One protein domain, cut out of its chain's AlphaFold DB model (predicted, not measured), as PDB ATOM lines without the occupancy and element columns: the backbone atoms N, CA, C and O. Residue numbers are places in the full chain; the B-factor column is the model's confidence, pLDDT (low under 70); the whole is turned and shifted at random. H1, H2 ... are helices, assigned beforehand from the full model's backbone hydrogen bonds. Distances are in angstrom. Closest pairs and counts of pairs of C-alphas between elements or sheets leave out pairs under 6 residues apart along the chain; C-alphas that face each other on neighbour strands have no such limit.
ATOM      1  N   THR A 112     -18.279 -11.606 -32.755       77.92
ATOM      2  CA  THR A 112     -17.351 -10.505 -32.467       77.92
ATOM      3  C   THR A 112     -15.891 -10.953 -32.438       77.92
ATOM      4  O   THR A 112     -15.001 -10.109 -32.458       77.92
ATOM      5  N   GLY A 113     -15.642 -12.268 -32.403       79.06
ATOM      6  CA  GLY A 113     -14.307 -12.857 -32.263       79.06
ATOM      7  C   GLY A 113     -13.874 -13.044 -30.804       79.06
ATOM      8  O   GLY A 113     -12.917 -13.768 -30.545       79.06
ATOM      9  N   ASP A 114     -14.603 -12.461 -29.849       84.79
ATOM     10  CA  ASP A 114     -14.411 -12.664 -28.414       84.79
ATOM     11  C   ASP A 114     -15.445 -13.670 -27.892       84.79
ATOM     12  O   ASP A 114     -16.638 -13.377 -27.806       84.79
ATOM     13  N   SER A 115     -14.973 -14.858 -27.505       87.21
ATOM     14  CA  SER A 115     -15.813 -15.946 -26.990       87.21
ATOM     15  C   SER A 115     -16.649 -15.536 -25.770       87.21
ATOM     16  O   SER A 115     -17.808 -15.935 -25.649       87.21
ATOM     17  N   LYS A 116     -16.104 -14.698 -24.875       87.66
ATOM     18  CA  LYS A 116     -16.841 -14.229 -23.693       87.66
ATOM     19  C   LYS A 116     -17.959 -13.280 -24.104       87.66
ATOM     20  O   LYS A 116     -19.077 -13.407 -23.609       87.66
ATOM     21  N   ARG A 117     -17.675 -12.360 -25.028       87.06
ATOM     22  CA  ARG A 117     -18.663 -11.404 -25.548       87.06
ATOM     23  C   ARG A 117     -19.769 -12.105 -26.328       87.06
ATOM     24  O   ARG A 117     -20.945 -11.853 -26.084       87.06
ATOM     25  N   ASP A 118     -19.397 -13.045 -27.190       87.85
ATOM     26  CA  ASP A 118     -20.349 -13.865 -27.936       87.85
ATOM     27  C   ASP A 118     -21.241 -14.670 -26.978       87.85
ATOM     28  O   ASP A 118     -22.451 -14.760 -27.195       87.85
ATOM     29  N   LYS A 119     -20.689 -15.174 -25.862       90.11
ATOM     30  CA  LYS A 119     -21.483 -15.855 -24.833       90.11
ATOM     31  C   LYS A 119     -22.471 -14.923 -24.132       90.11
ATOM     32  O   LYS A 119     -23.610 -15.320 -23.888       90.11
ATOM     33  N   VAL A 120     -22.060 -13.694 -23.818       90.66
ATOM     34  CA  VAL A 120     -22.953 -12.669 -23.252       90.66
ATOM     35  C   VAL A 120     -24.093 -12.363 -24.221       90.66
ATOM     36  O   VAL A 120     -25.253 -12.368 -23.808       90.66
ATOM     37  N   HIS A 121     -23.792 -12.168 -25.509       89.70
ATOM     38  CA  HIS A 121     -24.818 -11.934 -26.526       89.70
ATOM     39  C   HIS A 121     -25.794 -13.109 -26.639       89.70
ATOM     40  O   HIS A 121     -26.999 -12.881 -26.657       89.70
ATOM     41  N   GLU A 122     -25.304 -14.351 -26.651       90.13
ATOM     42  CA  GLU A 122     -26.145 -15.552 -26.706       90.13
ATOM     43  C   GLU A 122     -27.103 -15.630 -25.505       90.13
ATOM     44  O   GLU A 122     -28.302 -15.864 -25.673       90.13
ATOM     45  N   ILE A 123     -26.596 -15.396 -24.288       92.76
ATOM     46  CA  ILE A 123     -27.411 -15.421 -23.065       92.76
ATOM     47  C   ILE A 123     -28.488 -14.334 -23.114       92.76
ATOM     48  O   ILE A 123     -29.658 -14.617 -22.838       92.76
ATOM     49  N   LEU A 124     -28.114 -13.104 -23.475       93.49
ATOM     50  CA  LEU A 124     -29.039 -11.976 -23.563       93.49
ATOM     51  C   LEU A 124     -30.096 -12.206 -24.645       93.49
ATOM     52  O   LEU A 124     -31.285 -12.098 -24.361       93.49
ATOM     53  N   GLN A 125     -29.684 -12.593 -25.852       90.59
ATOM     54  CA  GLN A 125     -30.585 -12.883 -26.964       90.59
ATOM     55  C   GLN A 125     -31.567 -14.000 -26.596       90.59
ATOM     56  O   GLN A 125     -32.770 -13.836 -26.781       90.59
ATOM     57  N   SER A 126     -31.072 -15.117 -26.055       90.06
ATOM     58  CA  SER A 126     -31.908 -16.248 -25.641       90.06
ATOM     59  C   SER A 126     -32.922 -15.831 -24.579       90.06
ATOM     60  O   SER A 126     -34.096 -16.188 -24.663       90.06
ATOM     61  N   SER A 127     -32.500 -15.019 -23.609       92.35
ATOM     62  CA  SER A 127     -33.380 -14.513 -22.553       92.35
ATOM     63  C   SER A 127     -34.444 -13.557 -23.100       92.35
ATOM     64  O   SER A 127     -35.613 -13.685 -22.755       92.35
ATOM     65  N   LEU A 128     -34.072 -12.642 -23.999       91.65
ATOM     66  CA  LEU A 128     -34.995 -11.686 -24.619       91.65
ATOM     67  C   LEU A 128     -35.974 -12.366 -25.589       91.65
ATOM     68  O   LEU A 128     -37.143 -11.992 -25.653       91.65
ATOM     69  N   ALA A 129     -35.535 -13.403 -26.305       88.11
ATOM     70  CA  ALA A 129     -36.385 -14.156 -27.224       88.11
ATOM     71  C   ALA A 129     -37.504 -14.932 -26.503       88.11
ATOM     72  O   ALA A 129     -38.585 -15.118 -27.066       88.11
ATOM     73  N   LYS A 130     -37.292 -15.344 -25.243       89.43
ATOM     74  CA  LYS A 130     -38.312 -16.037 -24.430       89.43
ATOM     75  C   LYS A 130     -39.544 -15.179 -24.151       89.43
ATOM     76  O   LYS A 130     -40.639 -15.733 -24.037       89.43
ATOM     77  N   VAL A 131     -39.412 -13.850 -24.156       88.44
ATOM     78  CA  VAL A 131     -40.520 -12.915 -23.892       88.44
ATOM     79  C   VAL A 131     -41.703 -13.162 -24.839       88.44
ATOM     80  O   VAL A 131     -42.857 -13.082 -24.424       88.44
ATOM     81  N   ALA A 132     -41.455 -13.563 -26.091       83.93
ATOM     82  CA  ALA A 132     -42.520 -13.884 -27.048       83.93
ATOM     83  C   ALA A 132     -43.408 -15.071 -26.612       83.93
ATOM     84  O   ALA A 132     -44.566 -15.171 -27.028       83.93
ATOM     85  N   THR A 133     -42.878 -15.979 -25.787       84.80
ATOM     86  CA  THR A 133     -43.616 -17.121 -25.222       84.80
ATOM     87  C   THR A 133     -44.230 -16.830 -23.855       84.80
ATOM     88  O   THR A 133     -45.227 -17.448 -23.499       84.80
ATOM     89  N   GLU A 134     -43.676 -15.869 -23.116       87.24
ATOM     90  CA  GLU A 134     -44.130 -15.482 -21.773       87.24
ATOM     91  C   GLU A 134     -45.307 -14.494 -21.813       87.24
ATOM     92  O   GLU A 134     -46.100 -14.410 -20.875       87.24
ATOM     93  N   VAL A 135     -45.456 -13.750 -22.913       83.54
ATOM     94  CA  VAL A 135     -46.557 -12.804 -23.098       83.54
ATOM     95  C   VAL A 135     -47.837 -13.524 -23.535       83.54
ATOM     96  O   VAL A 135     -47.928 -14.072 -24.635       83.54
ATOM     97  N   VAL A 136     -48.859 -13.459 -22.676       80.22
ATOM     98  CA  VAL A 136     -50.199 -14.021 -22.930       80.22
ATOM     99  C   VAL A 136     -51.045 -13.106 -23.823       80.22
ATOM    100  O   VAL A 136     -51.798 -13.583 -24.672       80.22
ATOM    101  N   ASP A 137     -50.926 -11.787 -23.644       82.08
ATOM    102  CA  ASP A 137     -51.704 -10.812 -24.407       82.08
ATOM    103  C   ASP A 137     -51.307 -10.819 -25.891       82.08
ATOM    104  O   ASP A 137     -50.142 -10.654 -26.249       82.08
ATOM    105  N   THR A 138     -52.286 -11.010 -26.776       79.68
ATOM    106  CA  THR A 138     -52.020 -11.215 -28.207       79.68
ATOM    107  C   THR A 138     -51.486  -9.950 -28.880       79.68
ATOM    108  O   THR A 138     -50.657 -10.039 -29.787       79.68
ATOM    109  N   GLU A 139     -51.935  -8.769 -28.448       79.27
ATOM    110  CA  GLU A 139     -51.443  -7.504 -28.992       79.27
ATOM    111  C   GLU A 139     -49.988  -7.268 -28.582       79.27
ATOM    112  O   GLU A 139     -49.141  -6.999 -29.435       79.27
ATOM    113  N   MET A 140     -49.676  -7.445 -27.299       80.39
ATOM    114  CA  MET A 140     -48.318  -7.339 -26.784       80.39
ATOM    115  C   MET A 140     -47.401  -8.388 -27.411       80.39
ATOM    116  O   MET A 140     -46.281  -8.058 -27.789       80.39
ATOM    117  N   LYS A 141     -47.870  -9.626 -27.607       81.58
ATOM    118  CA  LYS A 141     -47.091 -10.672 -28.278       81.58
ATOM    119  C   LYS A 141     -46.707 -10.259 -29.697       81.58
ATOM    120  O   LYS A 141     -45.547 -10.407 -30.071       81.58
ATOM    121  N   ARG A 142     -47.640  -9.668 -30.459       79.61
ATOM    122  CA  ARG A 142     -47.319  -9.083 -31.772       79.61
ATOM    123  C   ARG A 142     -46.260  -7.991 -31.645       79.61
ATOM    124  O   ARG A 142     -45.268  -8.059 -32.355       79.61
ATOM    125  N   ARG A 143     -46.418  -7.046 -30.710       80.49
ATOM    126  CA  ARG A 143     -45.434  -5.968 -30.495       80.49
ATOM    127  C   ARG A 143     -44.044  -6.511 -30.153       80.49
ATOM    128  O   ARG A 143     -43.070  -6.084 -30.756       80.49
ATOM    129  N   VAL A 144     -43.941  -7.475 -29.241       81.78
ATOM    130  CA  VAL A 144     -42.663  -8.107 -28.865       81.78
ATOM    131  C   VAL A 144     -41.975  -8.743 -30.073       81.78
ATOM    132  O   VAL A 144     -40.761  -8.649 -30.195       81.78
ATOM    133  N   MET A 145     -42.741  -9.342 -30.987       77.19
ATOM    134  CA  MET A 145     -42.199  -9.959 -32.200       77.19
ATOM    135  C   MET A 145     -41.838  -8.950 -33.301       77.19
ATOM    136  O   MET A 145     -41.039  -9.287 -34.170       77.19
ATOM    137  N   THR A 146     -42.418  -7.742 -33.305       80.05
ATOM    138  CA  THR A 146     -42.238  -6.760 -34.392       80.05
ATOM    139  C   THR A 146     -41.354  -5.567 -34.042       80.05
ATOM    140  O   THR A 146     -40.884  -4.896 -34.952       80.05
ATOM    141  N   VAL A 147     -41.182  -5.231 -32.757       77.52
ATOM    142  CA  VAL A 147     -40.552  -3.960 -32.349       77.52
ATOM    143  C   VAL A 147     -39.040  -3.962 -32.567       77.52
ATOM    144  O   VAL A 147     -38.525  -3.018 -33.158       77.52
ATOM    145  N   CYS A 148     -38.332  -4.997 -32.108       76.78
ATOM    146  CA  CYS A 148     -36.871  -5.071 -32.191       76.78
ATOM    147  C   CYS A 148     -36.387  -6.516 -32.344       76.78
ATOM    148  O   CYS A 148     -36.989  -7.439 -31.797       76.78
ATOM    149  N   ASP A 149     -35.239  -6.690 -33.001       85.33
ATOM    150  CA  ASP A 149     -34.491  -7.949 -32.986       85.33
ATOM    151  C   ASP A 149     -33.832  -8.144 -31.599       85.33
ATOM    152  O   ASP A 149     -33.054  -7.277 -31.170       85.33
ATOM    153  N   PRO A 150     -34.095  -9.263 -30.890       88.63
ATOM    154  CA  PRO A 150     -33.448  -9.589 -29.617       88.63
ATOM    155  C   PRO A 150     -31.916  -9.498 -29.647       88.63
ATOM    156  O   PRO A 150     -31.306  -9.140 -28.640       88.63
ATOM    157  N   TRP A 151     -31.285  -9.788 -30.788       85.93
ATOM    158  CA  TRP A 151     -29.840  -9.665 -30.971       85.93
ATOM    159  C   TRP A 151     -29.370  -8.211 -30.924       85.93
ATOM    160  O   TRP A 151     -28.403  -7.898 -30.232       85.93
ATOM    161  N   VAL A 152     -30.062  -7.304 -31.617       86.98
ATOM    162  CA  VAL A 152     -29.720  -5.871 -31.618       86.98
ATOM    163  C   VAL A 152     -29.806  -5.311 -30.199       86.98
ATOM    164  O   VAL A 152     -28.916  -4.584 -29.757       86.98
ATOM    165  N   VAL A 153     -30.834  -5.718 -29.450       90.17
ATOM    166  CA  VAL A 153     -30.980  -5.344 -28.040       90.17
ATOM    167  C   VAL A 153     -29.855  -5.946 -27.191       90.17
ATOM    168  O   VAL A 153     -29.270  -5.233 -26.380       90.17
ATOM    169  N   ALA A 154     -29.488  -7.214 -27.399       91.34
ATOM    170  CA  ALA A 154     -28.377  -7.853 -26.691       91.34
ATOM    171  C   ALA A 154     -27.034  -7.125 -26.908       91.34
ATOM    172  O   ALA A 154     -26.321  -6.858 -25.940       91.34
ATOM    173  N   VAL A 155     -26.721  -6.739 -28.150       87.55
ATOM    174  CA  VAL A 155     -25.518  -5.952 -28.491       87.55
ATOM    175  C   VAL A 155     -25.555  -4.567 -27.840       87.55
ATOM    176  O   VAL A 155     -24.536  -4.086 -27.338       87.55
ATOM    177  N   SER A 156     -26.728  -3.927 -27.806       89.53
ATOM    178  CA  SER A 156     -26.902  -2.631 -27.143       89.53
ATOM    179  C   SER A 156     -26.678  -2.728 -25.631       89.53
ATOM    180  O   SER A 156     -26.052  -1.842 -25.050       89.53
ATOM    181  N   VAL A 157     -27.167  -3.793 -24.989       91.54
ATOM    182  CA  VAL A 157     -26.971  -4.033 -23.552       91.54
ATOM    183  C   VAL A 157     -25.497  -4.299 -23.238       91.54
ATOM    184  O   VAL A 157     -24.967  -3.700 -22.304       91.54
ATOM    185  N   GLU A 158     -24.801  -5.128 -24.026       90.52
ATOM    186  CA  GLU A 158     -23.360  -5.358 -23.829       90.52
ATOM    187  C   GLU A 158     -22.543  -4.078 -24.028       90.52
ATOM    188  O   GLU A 158     -21.657  -3.794 -23.222       90.52
ATOM    189  N   SER A 159     -22.877  -3.263 -25.033       87.29
ATOM    190  CA  SER A 159     -22.231  -1.963 -25.252       87.29
ATOM    191  C   SER A 159     -22.379  -1.050 -24.029       87.29
ATOM    192  O   SER A 159     -21.395  -0.472 -23.565       87.29
ATOM    193  N   ALA A 160     -23.578  -0.984 -23.440       89.59
ATOM    194  CA  ALA A 160     -23.824  -0.216 -22.220       89.59
ATOM    195  C   ALA A 160     -23.035  -0.754 -21.011       89.59
ATOM    196  O   ALA A 160     -22.476   0.022 -20.235       89.59
ATOM    197  N   MET A 161     -22.929  -2.079 -20.870       90.24
ATOM    198  CA  MET A 161     -22.098  -2.696 -19.831       90.24
ATOM    199  C   MET A 161     -20.617  -2.360 -20.023       90.24
ATOM    200  O   MET A 161     -19.939  -2.032 -19.053       90.24
ATOM    201  N   SER A 162     -20.110  -2.392 -21.260       88.23
ATOM    202  CA  SER A 162     -18.715  -2.055 -21.563       88.23
ATOM    203  C   SER A 162     -18.356  -0.635 -21.118       88.23
ATOM    204  O   SER A 162     -17.261  -0.425 -20.602       88.23
ATOM    205  N   ILE A 163     -19.273   0.326 -21.272       91.74
ATOM    206  CA  ILE A 163     -19.085   1.705 -20.795       91.74
ATOM    207  C   ILE A 163     -18.959   1.729 -19.269       91.74
ATOM    208  O   ILE A 163     -18.043   2.356 -18.735       91.74
ATOM    209  N   LEU A 164     -19.841   1.011 -18.564       91.73
ATOM    210  CA  LEU A 164     -19.796   0.913 -17.104       91.73
ATOM    211  C   LEU A 164     -18.462   0.325 -16.618       91.73
ATOM    212  O   LEU A 164     -17.862   0.863 -15.687       91.73
ATOM    213  N   PHE A 165     -17.972  -0.736 -17.266       89.50
ATOM    214  CA  PHE A 165     -16.682  -1.345 -16.930       89.50
ATOM    215  C   PHE A 165     -15.502  -0.404 -17.199       89.50
ATOM    216  O   PHE A 165     -14.637  -0.275 -16.336       89.50
ATOM    217  N   ASN A 166     -15.486   0.304 -18.334       90.38
ATOM    218  CA  ASN A 166     -14.428   1.272 -18.647       90.38
ATOM    219  C   ASN A 166     -14.412   2.455 -17.665       90.38
ATOM    220  O   ASN A 166     -13.342   2.895 -17.253       90.38
ATOM    221  N   MET A 167     -15.581   2.946 -17.234       92.03
ATOM    222  CA  MET A 167     -15.674   3.993 -16.208       92.03
ATOM    223  C   MET A 167     -15.195   3.510 -14.831       92.03
ATOM    224  O   MET A 167     -14.612   4.288 -14.074       92.03
ATOM    225  N   GLY A 168     -15.420   2.233 -14.512       91.10
ATOM    226  CA  GLY A 168     -14.978   1.600 -13.268       91.10
ATOM    227  C   GLY A 168     -13.500   1.195 -13.232       91.10
ATOM    228  O   GLY A 168     -13.010   0.846 -12.160       91.10
ATOM    229  N   ASP A 169     -12.778   1.242 -14.356       90.39
ATOM    230  CA  ASP A 169     -11.372   0.829 -14.422       90.39
ATOM    231  C   ASP A 169     -10.470   1.790 -13.629       90.39
ATOM    232  O   ASP A 169     -10.282   2.961 -13.978       90.39
ATOM    233  N   SER A 170      -9.872   1.294 -12.545       91.53
ATOM    234  CA  SER A 170      -8.956   2.067 -11.701       91.53
ATOM    235  C   SER A 170      -7.721   2.555 -12.465       91.53
ATOM    236  O   SER A 170      -7.209   3.628 -12.139       91.53
ATOM    237  N   ASN A 171      -7.303   1.843 -13.517       88.37
ATOM    238  CA  ASN A 171      -6.160   2.195 -14.364       88.37
ATOM    239  C   ASN A 171      -6.489   3.250 -15.429       88.37
ATOM    240  O   ASN A 171      -5.593   3.692 -16.152       88.37
ATOM    241  N   ASN A 172      -7.751   3.678 -15.523       91.49
ATOM    242  CA  ASN A 172      -8.202   4.696 -16.464       91.49
ATOM    243  C   ASN A 172      -8.864   5.905 -15.766       91.49
ATOM    244  O   ASN A 172     -10.027   6.229 -16.021       91.49
ATOM    245  N   PRO A 173      -8.151   6.604 -14.856       92.82
ATOM    246  CA  PRO A 173      -8.692   7.790 -14.190       92.82
ATOM    247  C   PRO A 173      -8.956   8.947 -15.159       92.82
ATOM    248  O   PRO A 173      -9.819   9.780 -14.888       92.82
ATOM    249  N   ASP A 174      -8.241   8.995 -16.285       92.58
ATOM    250  CA  ASP A 174      -8.381  10.061 -17.271       92.58
ATOM    251  C   ASP A 174      -9.751  10.040 -17.957       92.58
ATOM    252  O   ASP A 174     -10.386  11.088 -18.055       92.58
ATOM    253  N   LEU A 175     -10.275   8.862 -18.326       93.18
ATOM    254  CA  LEU A 175     -11.636   8.757 -18.865       93.18
ATOM    255  C   LEU A 175     -12.666   9.340 -17.885       93.18
ATOM    256  O   LEU A 175     -13.492  10.166 -18.275       93.18
ATOM    257  N   ARG A 176     -12.577   8.977 -16.595       94.50
ATOM    258  CA  ARG A 176     -13.470   9.523 -15.559       94.50
ATOM    259  C   ARG A 176     -13.354  11.040 -15.451       94.50
ATOM    260  O   ARG A 176     -14.376  11.718 -15.380       94.50
ATOM    261  N   ARG A 177     -12.125  11.569 -15.454       94.58
ATOM    262  CA  ARG A 177     -11.853  13.013 -15.417       94.58
ATOM    263  C   ARG A 177     -12.502  13.718 -16.611       94.58
ATOM    264  O   ARG A 177     -13.235  14.676 -16.394       94.58
ATOM    265  N   LYS A 178     -12.273  13.230 -17.836       94.40
ATOM    266  CA  LYS A 178     -12.803  13.804 -19.088       94.40
ATOM    267  C   LYS A 178     -14.328  13.848 -19.117       94.40
ATOM    268  O   LYS A 178     -14.901  14.844 -19.553       94.40
ATOM    269  N   VAL A 179     -14.981  12.795 -18.629       93.37
ATOM    270  CA  VAL A 179     -16.447  12.749 -18.525       93.37
ATOM    271  C   VAL A 179     -16.953  13.731 -17.467       93.37
ATOM    272  O   VAL A 179     -17.876  14.494 -17.734       93.37
ATOM    273  N   LEU A 180     -16.329  13.766 -16.285       94.43
ATOM    274  CA  LEU A 180     -16.772  14.605 -15.167       94.43
ATOM    275  C   LEU A 180     -16.723  16.109 -15.479       94.43
ATOM    276  O   LEU A 180     -17.604  16.849 -15.054       94.43
ATOM    277  N   ILE A 181     -15.708  16.560 -16.217       95.50
ATOM    278  CA  ILE A 181     -15.532  17.977 -16.584       95.50
ATOM    279  C   ILE A 181     -16.228  18.363 -17.900       95.50
ATOM    280  O   ILE A 181     -16.190  19.528 -18.285       95.50
ATOM    281  N   GLY A 182     -16.833  17.402 -18.608       93.33
ATOM    282  CA  GLY A 182     -17.563  17.647 -19.854       93.33
ATOM    283  C   GLY A 182     -16.729  17.662 -21.143       93.33
ATOM    284  O   GLY A 182     -17.285  17.949 -22.198       93.33
ATOM    285  N   GLU A 183     -15.436  17.302 -21.111       93.93
ATOM    286  CA  GLU A 183     -14.646  17.064 -22.342       93.93
ATOM    287  C   GLU A 183     -15.245  15.907 -23.176       93.93
ATOM    288  O   GLU A 183     -15.170  15.886 -24.410       93.93
ATOM    289  N   ILE A 184     -15.869  14.939 -22.496       92.03
ATOM    290  CA  ILE A 184     -16.674  13.872 -23.096       92.03
ATOM    291  C   ILE A 184     -18.083  13.951 -22.504       92.03
ATOM    292  O   ILE A 184     -18.286  13.623 -21.337       92.03
ATOM    293  N   SER A 185     -19.068  14.362 -23.307       92.58
ATOM    294  CA  SER A 185     -20.472  14.343 -22.878       92.58
ATOM    295  C   SER A 185     -21.002  12.910 -22.753       92.58
ATOM    296  O   SER A 185     -20.476  11.985 -23.380       92.58
ATOM    297  N   GLY A 186     -22.084  12.718 -21.992       90.44
ATOM    298  CA  GLY A 186     -22.737  11.411 -21.871       90.44
ATOM    299  C   GLY A 186     -23.212  10.858 -23.221       90.44
ATOM    300  O   GLY A 186     -23.044   9.675 -23.504       90.44
ATOM    301  N   GLU A 187     -23.724  11.717 -24.106       91.90
ATOM    302  CA  GLU A 187     -24.164  11.344 -25.456       91.90
ATOM    303  C   GLU A 187     -22.996  10.928 -26.352       91.90
ATOM    304  O   GLU A 187     -23.149  10.033 -27.187       91.90
ATOM    305  N   ARG A 188     -21.833  11.577 -26.196       92.69
ATOM    306  CA  ARG A 188     -20.609  11.189 -26.900       92.69
ATOM    307  C   ARG A 188     -20.088   9.858 -26.373       92.69
ATOM    308  O   ARG A 188     -19.769   8.996 -27.184       92.69
ATOM    309  N   LEU A 189     -20.061   9.670 -25.053       91.24
ATOM    310  CA  LEU A 189     -19.547   8.463 -24.401       91.24
ATOM    311  C   LEU A 189     -20.219   7.183 -24.921       91.24
ATOM    312  O   LEU A 189     -19.542   6.194 -25.177       91.24
ATOM    313  N   VAL A 190     -21.536   7.218 -25.152       89.69
ATOM    314  CA  VAL A 190     -22.306   6.069 -25.672       89.69
ATOM    315  C   VAL A 190     -21.941   5.700 -27.118       89.69
ATOM    316  O   VAL A 190     -22.208   4.583 -27.557       89.69
ATOM    317  N   LYS A 191     -21.319   6.619 -27.864       89.11
ATOM    318  CA  LYS A 191     -20.925   6.435 -29.269       89.11
ATOM    319  C   LYS A 191     -19.434   6.144 -29.451       89.11
ATOM    320  O   LYS A 191     -19.023   5.885 -30.579       89.11
ATOM    321  N   MET A 192     -18.634   6.224 -28.387       89.92
ATOM    322  CA  MET A 192     -17.190   6.000 -28.462       89.92
ATOM    323  C   MET A 192     -16.872   4.535 -28.765       89.92
ATOM    324  O   MET A 192     -17.520   3.615 -28.260       89.92
ATOM    325  N   GLU A 193     -15.823   4.309 -29.555       87.68
ATOM    326  CA  GLU A 193     -15.299   2.962 -29.770       87.68
ATOM    327  C   GLU A 193     -14.499   2.468 -28.554       87.68
ATOM    328  O   GLU A 193     -13.990   3.251 -27.748       87.68
ATOM    329  N   LYS A 194     -14.344   1.140 -28.433       83.92
ATOM    330  CA  LYS A 194     -13.589   0.516 -27.328       83.92
ATOM    331  C   LYS A 194     -12.155   1.046 -27.233       83.92
ATOM    332  O   LYS A 194     -11.674   1.281 -26.129       83.92
ATOM    333  N   ASP A 195     -11.518   1.291 -28.377       86.41
ATOM    334  CA  ASP A 195     -10.155   1.821 -28.454       86.41
ATOM    335  C   ASP A 195     -10.059   3.262 -27.924       86.41
ATOM    336  O   ASP A 195      -9.101   3.598 -27.232       86.41
ATOM    337  N   GLU A 196     -11.059   4.104 -28.211       89.33
ATOM    338  CA  GLU A 196     -11.099   5.513 -27.789       89.33
ATOM    339  C   GLU A 196     -11.335   5.648 -26.277       89.33
ATOM    340  O   GLU A 196     -10.895   6.609 -25.652       89.33
ATOM    341  N   MET A 197     -12.012   4.671 -25.668       88.54
ATOM    342  CA  MET A 197     -12.267   4.654 -24.227       88.54
ATOM    343  C   MET A 197     -11.074   4.175 -23.392       88.54
ATOM    344  O   MET A 197     -11.124   4.304 -22.171       88.54
ATOM    345  N   GLY A 198     -10.019   3.618 -23.992       85.93
ATOM    346  CA  GLY A 198      -8.846   3.138 -23.252       85.93
ATOM    347  C   GLY A 198      -8.090   4.259 -22.528       85.93
ATOM    348  O   GLY A 198      -8.307   5.439 -22.790       85.93
ATOM    349  N   SER A 199      -7.162   3.915 -21.632       85.67
ATOM    350  CA  SER A 199      -6.250   4.915 -21.054       85.67
ATOM    351  C   SER A 199      -5.363   5.537 -22.136       85.67
ATOM    352  O   SER A 199      -5.109   4.903 -23.159       85.67
TER     353      SER A 199
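AT A GLANCE: This is residues 112 to 199 of the 233 residues of the protein "Transcription factor IIS protein" of Arabidopsis thaliana (UniProt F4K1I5). Two long helices, H1 and H3, make a V: H3 starts beside H1 and spreads away from it toward H3's last residue. H2 folds back beside the last residues of H1 at one end of the long axis, while H4 and H5 sit near the other end, beyond and beside the last part of H3. The printed part has 88 residues with five named helices, in the order H1, H2, H3, H4, H5, and no named strand; the class is all helix. It is loose, with a radius of gyration of the C-alphas of 16.8 A, and elongated, spanning 49 by 29 by 17 A.

HOW THE PARTS SIT: H1, residues 115 to 134, and H2, residues 138 to 147, form a helical hairpin with a shallow tilt of 27 degrees, opposite ways. H1 touches H2 with residues 131 to 133 alone; their closest C-alphas, of Ala 132 and Lys 141, are 5.7 A apart. H3, residues 150 to 168, touches H1 with residues 150 to 158 alone, at a steep tilt of 49 degrees, opposite ways; the closest C-alphas, of Gln 125 and Pro 150, are 5.1 A apart. H2 and H3 are apart. H4, residues 173 to 180, and H3 touch only at the corner, and only just, with 3 pairs of C-alphas within 8 A; the closest are Met 167 and Arg 176, 6.0 A. H5, residues 186 to 189, is close to H4 but not clearly touching, with the C-alphas of Val 179 and Gly 186 closest at 7.2 A. Each O i to N i+4 pair is within hydrogen-bond range in H2, H3 and H4, and 13 of 16 are in H1; H5 is too short for such a pair.

IN THESE COORDINATES: H1 begins at C-alpha 115 (-15.813, -15.946, -26.990) and is 28.8 A long. H2 measures 14.2 A, H3 27.1 A, H4 10.6 A and H5 5.0 A, ending at C-alpha 189 (-19.547, 8.463, -24.401).

THE WHOLE: The C-alphas farthest apart, of Thr 138 and Asp 174, are 49.8 A apart. The four links between helices are tight, and the printed part has no cut. Mean pLDDT of the printed part is 88.1, and no printed residue is under 70.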